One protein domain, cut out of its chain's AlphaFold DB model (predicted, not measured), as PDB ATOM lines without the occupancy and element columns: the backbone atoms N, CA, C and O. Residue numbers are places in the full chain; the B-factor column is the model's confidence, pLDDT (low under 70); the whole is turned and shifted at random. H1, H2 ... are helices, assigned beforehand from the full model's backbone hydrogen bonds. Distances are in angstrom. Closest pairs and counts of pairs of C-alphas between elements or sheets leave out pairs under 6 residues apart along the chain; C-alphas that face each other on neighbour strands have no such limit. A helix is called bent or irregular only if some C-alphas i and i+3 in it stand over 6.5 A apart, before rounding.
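Overview. This is residues 521 to 565 of the 717 residues of the protein "4Fe-4S dicluster domain-containing protein" of Euryarchaeota archaeon (UniProt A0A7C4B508). Picture one long helix, H1, with the chain folding back after its end so that the short helix H2 packs on it, and a third helix, H3, set off at the far end of the longest axis, where it touches neither of the others. Residues 552 to 559 stick out between H2 and the rest of H3, and residues 521 to 528 stick out at the other end, so look for a loose string of parts and not a closed bundle. The printed part has 45 residues with three named helices, in the order H1, H2, H3, and no named strand; the class is all helix. The whole is loose, with a radius of gyration of the C-alphas of 11.9 A, and the C-alphas span 33 by 26 by 15 A.

Arrangement. Start from Lys 521 and go on to H1, residues 525 to 538. A tight link of 5 residues takes you to H2, residues 544 to 547. Look at Leu 532 and Val 546: H1 and H2 touch there, with 5 pairs of C-alphas within 8 A, and these two are the closest C-alphas, 6.6 A apart. The centres of H1 and H2 are 10.5 A apart. From H2 a short link of 10 residues leads to H3, residues 558 to 564. H3 is apart from H1. It is also apart from H2, although H2 comes just before it along the chain. In H1 and H3 you will find every O i to N i+4 pair within hydrogen-bond range; H2 is too short for such a pair, and its one O i to N i+3 pair is within range.

Along the chain. Find C-alpha 525 at (241.336, 227.108, 306.647); from there H1 runs 14 residues to C-alpha 538 at (249.790, 230.261, 324.745), 20.2 A from first to last C-alpha. H2 is four residues, Glu 544 to Lys 547, and measures 4.7 A from first to last C-alpha. H3 begins at Ala 558 and measures 9.9 A from first to last C-alpha; find its end, C-alpha 564, at (243.312, 208.926, 323.395). None of the three helices is bent.

Size, cuts and confidence. The two C-alphas farthest apart are those of Ala 523 and Gly 565, 33.0 A. From the first printed C-alpha, that of Lys 521, to the last, that of Gly 565, the distance is 32.3 A. The printed part has no cut, and neither link is long. Residues 521 to 528, of which 525 to 528 belong to H1, stand free, and residues 552 to 559 stand free too. In the B-factor column of this predicted model the mean pLDDT of the printed part is 87.5, and no printed residue is under 70; the mean is 93 in H1, 88 in H2 and 81 in H3.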
ATOM      1  N   LYS A 521     241.303 222.269 299.670       89.69
ATOM      2  CA  LYS A 521     240.613 223.070 298.647       89.69
ATOM      3  C   LYS A 521     240.354 224.517 299.049       89.69
ATOM      4  O   LYS A 521     240.312 225.371 298.177       89.69
ATOM      5  N   PHE A 522     240.206 224.803 300.338       93.75
ATOM      6  CA  PHE A 522     239.835 226.122 300.825       93.75
ATOM      7  C   PHE A 522     240.975 226.765 301.616       93.75
ATOM      8  O   PHE A 522     241.315 226.338 302.722       93.75
ATOM      9  N   ALA A 523     241.548 227.832 301.057       90.12
ATOM     10  CA  ALA A 523     242.687 228.532 301.646       90.12
ATOM     11  C   ALA A 523     242.364 229.194 302.999       90.12
ATOM     12  O   ALA A 523     243.253 229.285 303.845       90.12
ATOM     13  N   GLY A 524     241.106 229.591 303.238       87.94
ATOM     14  CA  GLY A 524     240.688 230.228 304.494       87.94
ATOM     15  C   GLY A 524     240.868 229.345 305.734       87.94
ATOM     16  O   GLY A 524     240.971 229.854 306.848       87.94
ATOM     17  N   MET A 525     241.016 228.027 305.554       92.69
ATOM     18  CA  MET A 525     241.336 227.108 306.647       92.69
ATOM     19  C   MET A 525     242.716 227.383 307.270       92.69
ATOM     20  O   MET A 525     242.898 227.153 308.463       92.69
ATOM     21  N   LYS A 526     243.669 227.947 306.511       93.06
ATOM     22  CA  LYS A 526     245.027 228.251 307.002       93.06
ATOM     23  C   LYS A 526     245.025 229.264 308.147       93.06
ATOM     24  O   LYS A 526     245.797 229.125 309.093       93.06
ATOM     25  N   ASN A 527     244.149 230.269 308.083       92.56
ATOM     26  CA  ASN A 527     244.030 231.276 309.142       92.56
ATOM     27  C   ASN A 527     243.537 230.641 310.445       92.56
ATOM     28  O   ASN A 527     244.038 230.949 311.523       92.56
ATOM     29  N   TRP A 528     242.590 229.709 310.332       94.88
ATOM     30  CA  TRP A 528     242.079 228.964 311.474       94.88
ATOM     31  C   TRP A 528     243.140 228.051 312.096       94.88
ATOM     32  O   TRP A 528     243.291 228.018 313.313       94.88
ATOM     33  N   GLU A 529     243.925 227.360 311.271       93.62
ATOM     34  CA  GLU A 529     245.020 226.509 311.748       93.62
ATOM     35  C   GLU A 529     246.108 227.307 312.464       93.62
ATOM     36  O   GLU A 529     246.542 226.899 313.538       93.62
ATOM     37  N   ARG A 530     246.482 228.475 311.928       94.88
ATOM     38  CA  ARG A 530     247.434 229.384 312.581       94.88
ATOM     39  C   ARG A 530     246.924 229.851 313.943       94.88
ATOM     40  O   ARG A 530     247.683 229.868 314.905       94.88
ATOM     41  N   TYR A 531     245.642 230.213 314.032       95.06
ATOM     42  CA  TYR A 531     245.030 230.584 315.308       95.06
ATOM     43  C   TYR A 531     245.089 229.429 316.316       95.06
ATOM     44  O   TYR A 531     245.494 229.635 317.455       95.06
ATOM     45  N   LEU A 532     244.726 228.211 315.901       94.00
ATOM     46  CA  LEU A 532     244.756 227.040 316.777       94.00
ATOM     47  C   LEU A 532     246.169 226.702 317.264       94.00
ATOM     48  O   LEU A 532     246.328 226.335 318.423       94.00
ATOM     49  N   GLN A 533     247.181 226.836 316.406       93.81
ATOM     50  CA  GLN A 533     248.584 226.640 316.784       93.81
ATOM     51  C   GLN A 533     249.017 227.650 317.846       93.81
ATOM     52  O   GLN A 533     249.480 227.252 318.911       93.81
ATOM     53  N   LYS A 534     248.755 228.939 317.604       93.69
ATOM     54  CA  LYS A 534     249.032 230.003 318.573       93.69
ATOM     55  C   LYS A 534     248.313 229.759 319.907       93.69
ATOM     56  O   LYS A 534     248.919 229.869 320.966       93.69
ATOM     57  N   TYR A 535     247.041 229.365 319.855       90.38
ATOM     58  CA  TYR A 535     246.259 229.027 321.044       90.38
ATOM     59  C   TYR A 535     246.876 227.856 321.825       90.38
ATOM     60  O   TYR A 535     246.899 227.877 323.054       90.38
ATOM     61  N   CYS A 536     247.406 226.840 321.136       89.81
ATOM     62  CA  CYS A 536     248.123 225.754 321.800       89.81
ATOM     63  C   CYS A 536     249.390 226.231 322.505       89.81
ATOM     64  O   CYS A 536     249.631 225.817 323.635       89.81
ATOM     65  N   GLU A 537     250.179 227.089 321.861       90.06
ATOM     66  CA  GLU A 537     251.417 227.632 322.428       90.06
ATOM     67  C   GLU A 537     251.136 228.459 323.691       90.06
ATOM     68  O   GLU A 537     251.726 228.206 324.742       90.06
ATOM     69  N   GLU A 538     250.172 229.384 323.626       88.12
ATOM     70  CA  GLU A 538     249.790 230.261 324.745       88.12
ATOM     71  C   GLU A 538     249.266 229.478 325.959       88.12
ATOM     72  O   GLU A 538     249.536 229.840 327.106       88.12
ATOM     73  N   HIS A 539     248.551 228.376 325.718       84.00
ATOM     74  CA  HIS A 539     247.946 227.552 326.766       84.00
ATOM     75  C   HIS A 539     248.720 226.265 327.084       84.00
ATOM     76  O   HIS A 539     248.218 225.433 327.840       84.00
ATOM     77  N   LYS A 540     249.935 226.097 326.538       87.25
ATOM     78  CA  LYS A 540     250.792 224.911 326.733       87.25
ATOM     79  C   LYS A 540     250.057 223.590 326.435       87.25
ATOM     80  O   LYS A 540     250.189 222.611 327.170       87.25
ATOM     81  N   LEU A 541     249.246 223.577 325.377       86.69
ATOM     82  CA  LEU A 541     248.487 222.405 324.935       86.69
ATOM     83  C   LEU A 541     249.332 221.529 323.992       86.69
ATOM     84  O   LEU A 541     250.107 222.061 323.196       86.69
ATOM     85  N   PRO A 542     249.153 220.196 324.022       87.19
ATOM     86  CA  PRO A 542     249.883 219.284 323.142       87.19
ATOM     87  C   PRO A 542     249.457 219.431 321.669       87.19
ATOM     88  O   PRO A 542     248.329 219.840 321.373       87.19
ATOM     89  N   GLU A 543     250.322 219.042 320.725       85.94
ATOM     90  CA  GLU A 543     250.036 219.112 319.278       85.94
ATOM     91  C   GLU A 543     248.799 218.273 318.893       85.94
ATOM     92  O   GLU A 543     248.008 218.643 318.013       85.94
ATOM     93  N   GLU A 544     248.573 217.171 319.616       86.50
ATOM     94  CA  GLU A 544     247.396 216.308 319.533       86.50
ATOM     95  C   GLU A 544     246.088 217.104 319.582       86.50
ATOM     96  O   GLU A 544     245.125 216.741 318.897       86.50
ATOM     97  N   TYR A 545     246.058 218.216 320.327       87.88
ATOM     98  CA  TYR A 545     244.888 219.080 320.464       87.88
ATOM     99  C   TYR A 545     244.360 219.569 319.109       87.88
ATOM    100  O   TYR A 545     243.158 219.498 318.830       87.88
ATOM    101  N   VAL A 546     245.262 220.002 318.224       89.69
ATOM    102  CA  VAL A 546     244.920 220.431 316.859       89.69
ATOM    103  C   VAL A 546     244.836 219.230 315.926       89.69
ATOM    104  O   VAL A 546     243.885 219.119 315.144       89.69
ATOM    105  N   LYS A 547     245.802 218.309 316.023       87.06
ATOM    106  CA  LYS A 547     245.936 217.144 315.139       87.06
ATOM    107  C   LYS A 547     244.684 216.268 315.134       87.06
ATOM    108  O   LYS A 547     244.231 215.880 314.056       87.06
ATOM    109  N   TYR A 548     244.105 216.002 316.306       87.31
ATOM    110  CA  TYR A 548     242.891 215.192 316.469       87.31
ATOM    111  C   TYR A 548     241.610 216.039 316.560       87.31
ATOM    112  O   TYR A 548     240.502 215.508 316.656       87.31
ATOM    113  N   GLY A 549     241.735 217.366 316.463       90.12
ATOM    114  CA  GLY A 549     240.606 218.290 316.509       90.12
ATOM    115  C   GLY A 549     239.881 218.279 317.851       90.12
ATOM    116  O   GLY A 549     238.650 218.307 317.875       90.12
ATOM    117  N   LEU A 550     240.634 218.194 318.947       89.25
ATOM    118  CA  LEU A 550     240.132 218.124 320.321       89.25
ATOM    119  C   LEU A 550     239.555 219.460 320.789       89.25
ATOM    120  O   LEU A 550     238.640 219.473 321.603       89.25
ATOM    121  N   TRP A 551     239.985 220.565 320.172       89.44
ATOM    122  CA  TRP A 551     239.388 221.898 320.325       89.44
ATOM    123  C   TRP A 551     237.877 221.946 320.083       89.44
ATOM    124  O   TRP A 551     237.197 222.859 320.543       89.44
ATOM    125  N   ARG A 552     237.327 220.944 319.387       91.12
ATOM    126  CA  ARG A 552     235.886 220.792 319.184       91.12
ATOM    127  C   ARG A 552     235.134 220.400 320.458       91.12
ATOM    128  O   ARG A 552     233.920 220.241 320.372       91.12
ATOM    129  N   TRP A 553     235.784 220.232 321.606       86.06
ATOM    130  CA  TRP A 553     235.127 219.912 322.872       86.06
ATOM    131  C   TRP A 553     235.798 220.613 324.043       86.06
ATOM    132  O   TRP A 553     237.014 220.529 324.208       86.06
ATOM    133  N   ARG A 554     234.994 221.224 324.914       77.31
ATOM    134  CA  ARG A 554     235.473 221.632 326.235       77.31
ATOM    135  C   ARG A 554     235.579 220.452 327.187       77.31
ATOM    136  O   ARG A 554     236.559 220.334 327.911       77.31
ATOM    137  N   SER A 555     234.592 219.564 327.156       78.62
ATOM    138  CA  SER A 555     234.633 218.294 327.876       78.62
ATOM    139  C   SER A 555     234.686 217.146 326.880       78.62
ATOM    140  O   SER A 555     233.771 216.955 326.074       78.62
ATOM    141  N   LEU A 556     235.784 216.386 326.908       82.56
ATOM    142  CA  LEU A 556     235.985 215.284 325.974       82.56
ATOM    143  C   LEU A 556     234.942 214.174 326.214       82.56
ATOM    144  O   LEU A 556     234.824 213.686 327.346       82.56
ATOM    145  N   PRO A 557     234.219 213.730 325.170       83.00
ATOM    146  CA  PRO A 557     233.331 212.576 325.258       83.00
ATOM    147  C   PRO A 557     234.087 211.304 325.663       83.00
ATOM    148  O   PRO A 557     235.255 211.150 325.307       83.00
ATOM    149  N   ALA A 558     233.406 210.360 326.324       81.50
ATOM    150  CA  ALA A 558     234.000 209.088 326.755       81.50
ATOM    151  C   ALA A 558     234.725 208.359 325.609       81.50
ATOM    152  O   ALA A 558     235.915 208.105 325.714       81.50
ATOM    153  N   GLY A 559     234.074 208.186 324.454       80.12
ATOM    154  CA  GLY A 559     234.702 207.520 323.303       80.12
ATOM    155  C   GLY A 559     235.935 208.236 322.727       80.12
ATOM    156  O   GLY A 559     236.760 207.598 322.080       80.12
ATOM    157  N   ILE A 560     236.088 209.547 322.959       82.75
ATOM    158  CA  ILE A 560     237.312 210.283 322.598       82.75
ATOM    159  C   ILE A 560     238.398 210.044 323.651       82.75
ATOM    160  O   ILE A 560     239.547 209.828 323.284       82.75
ATOM    161  N   LYS A 561     238.045 210.044 324.943       83.06
ATOM    162  CA  LYS A 561     238.976 209.701 326.031       83.06
ATOM    163  C   LYS A 561     239.527 208.283 325.858       83.06
ATOM    164  O   LYS A 561     240.737 208.100 325.909       83.06
ATOM    165  N   ASP A 562     238.659 207.324 325.542       80.69
ATOM    166  CA  ASP A 562     239.039 205.932 325.282       80.69
ATOM    167  C   ASP A 562     239.992 205.817 324.082       80.69
ATOM    168  O   ASP A 562     240.963 205.066 324.124       80.69
ATOM    169  N   PHE A 563     239.743 206.594 323.018       80.00
ATOM    170  CA  PHE A 563     240.624 206.654 321.847       80.00
ATOM    171  C   PHE A 563     242.013 207.218 322.183       80.00
ATOM    172  O   PHE A 563     243.018 206.736 321.665       80.00
ATOM    173  N   LEU A 564     242.071 208.247 323.028       79.19
ATOM    174  CA  LEU A 564     243.312 208.926 323.395       79.19
ATOM    175  C   LEU A 564     244.201 208.095 324.333       79.19
ATOM    176  O   LEU A 564     245.408 208.329 324.385       79.19
ATOM    177  N   GLY A 565     243.634 207.129 325.061       76.19
ATOM    178  CA  GLY A 565     244.380 206.283 325.991       76.19
ATOM    179  C   GLY A 565     245.097 207.112 327.063       76.19
ATOM    180  O   GLY A 565     244.455 207.785 327.862       76.19
TER     181      GLY A 565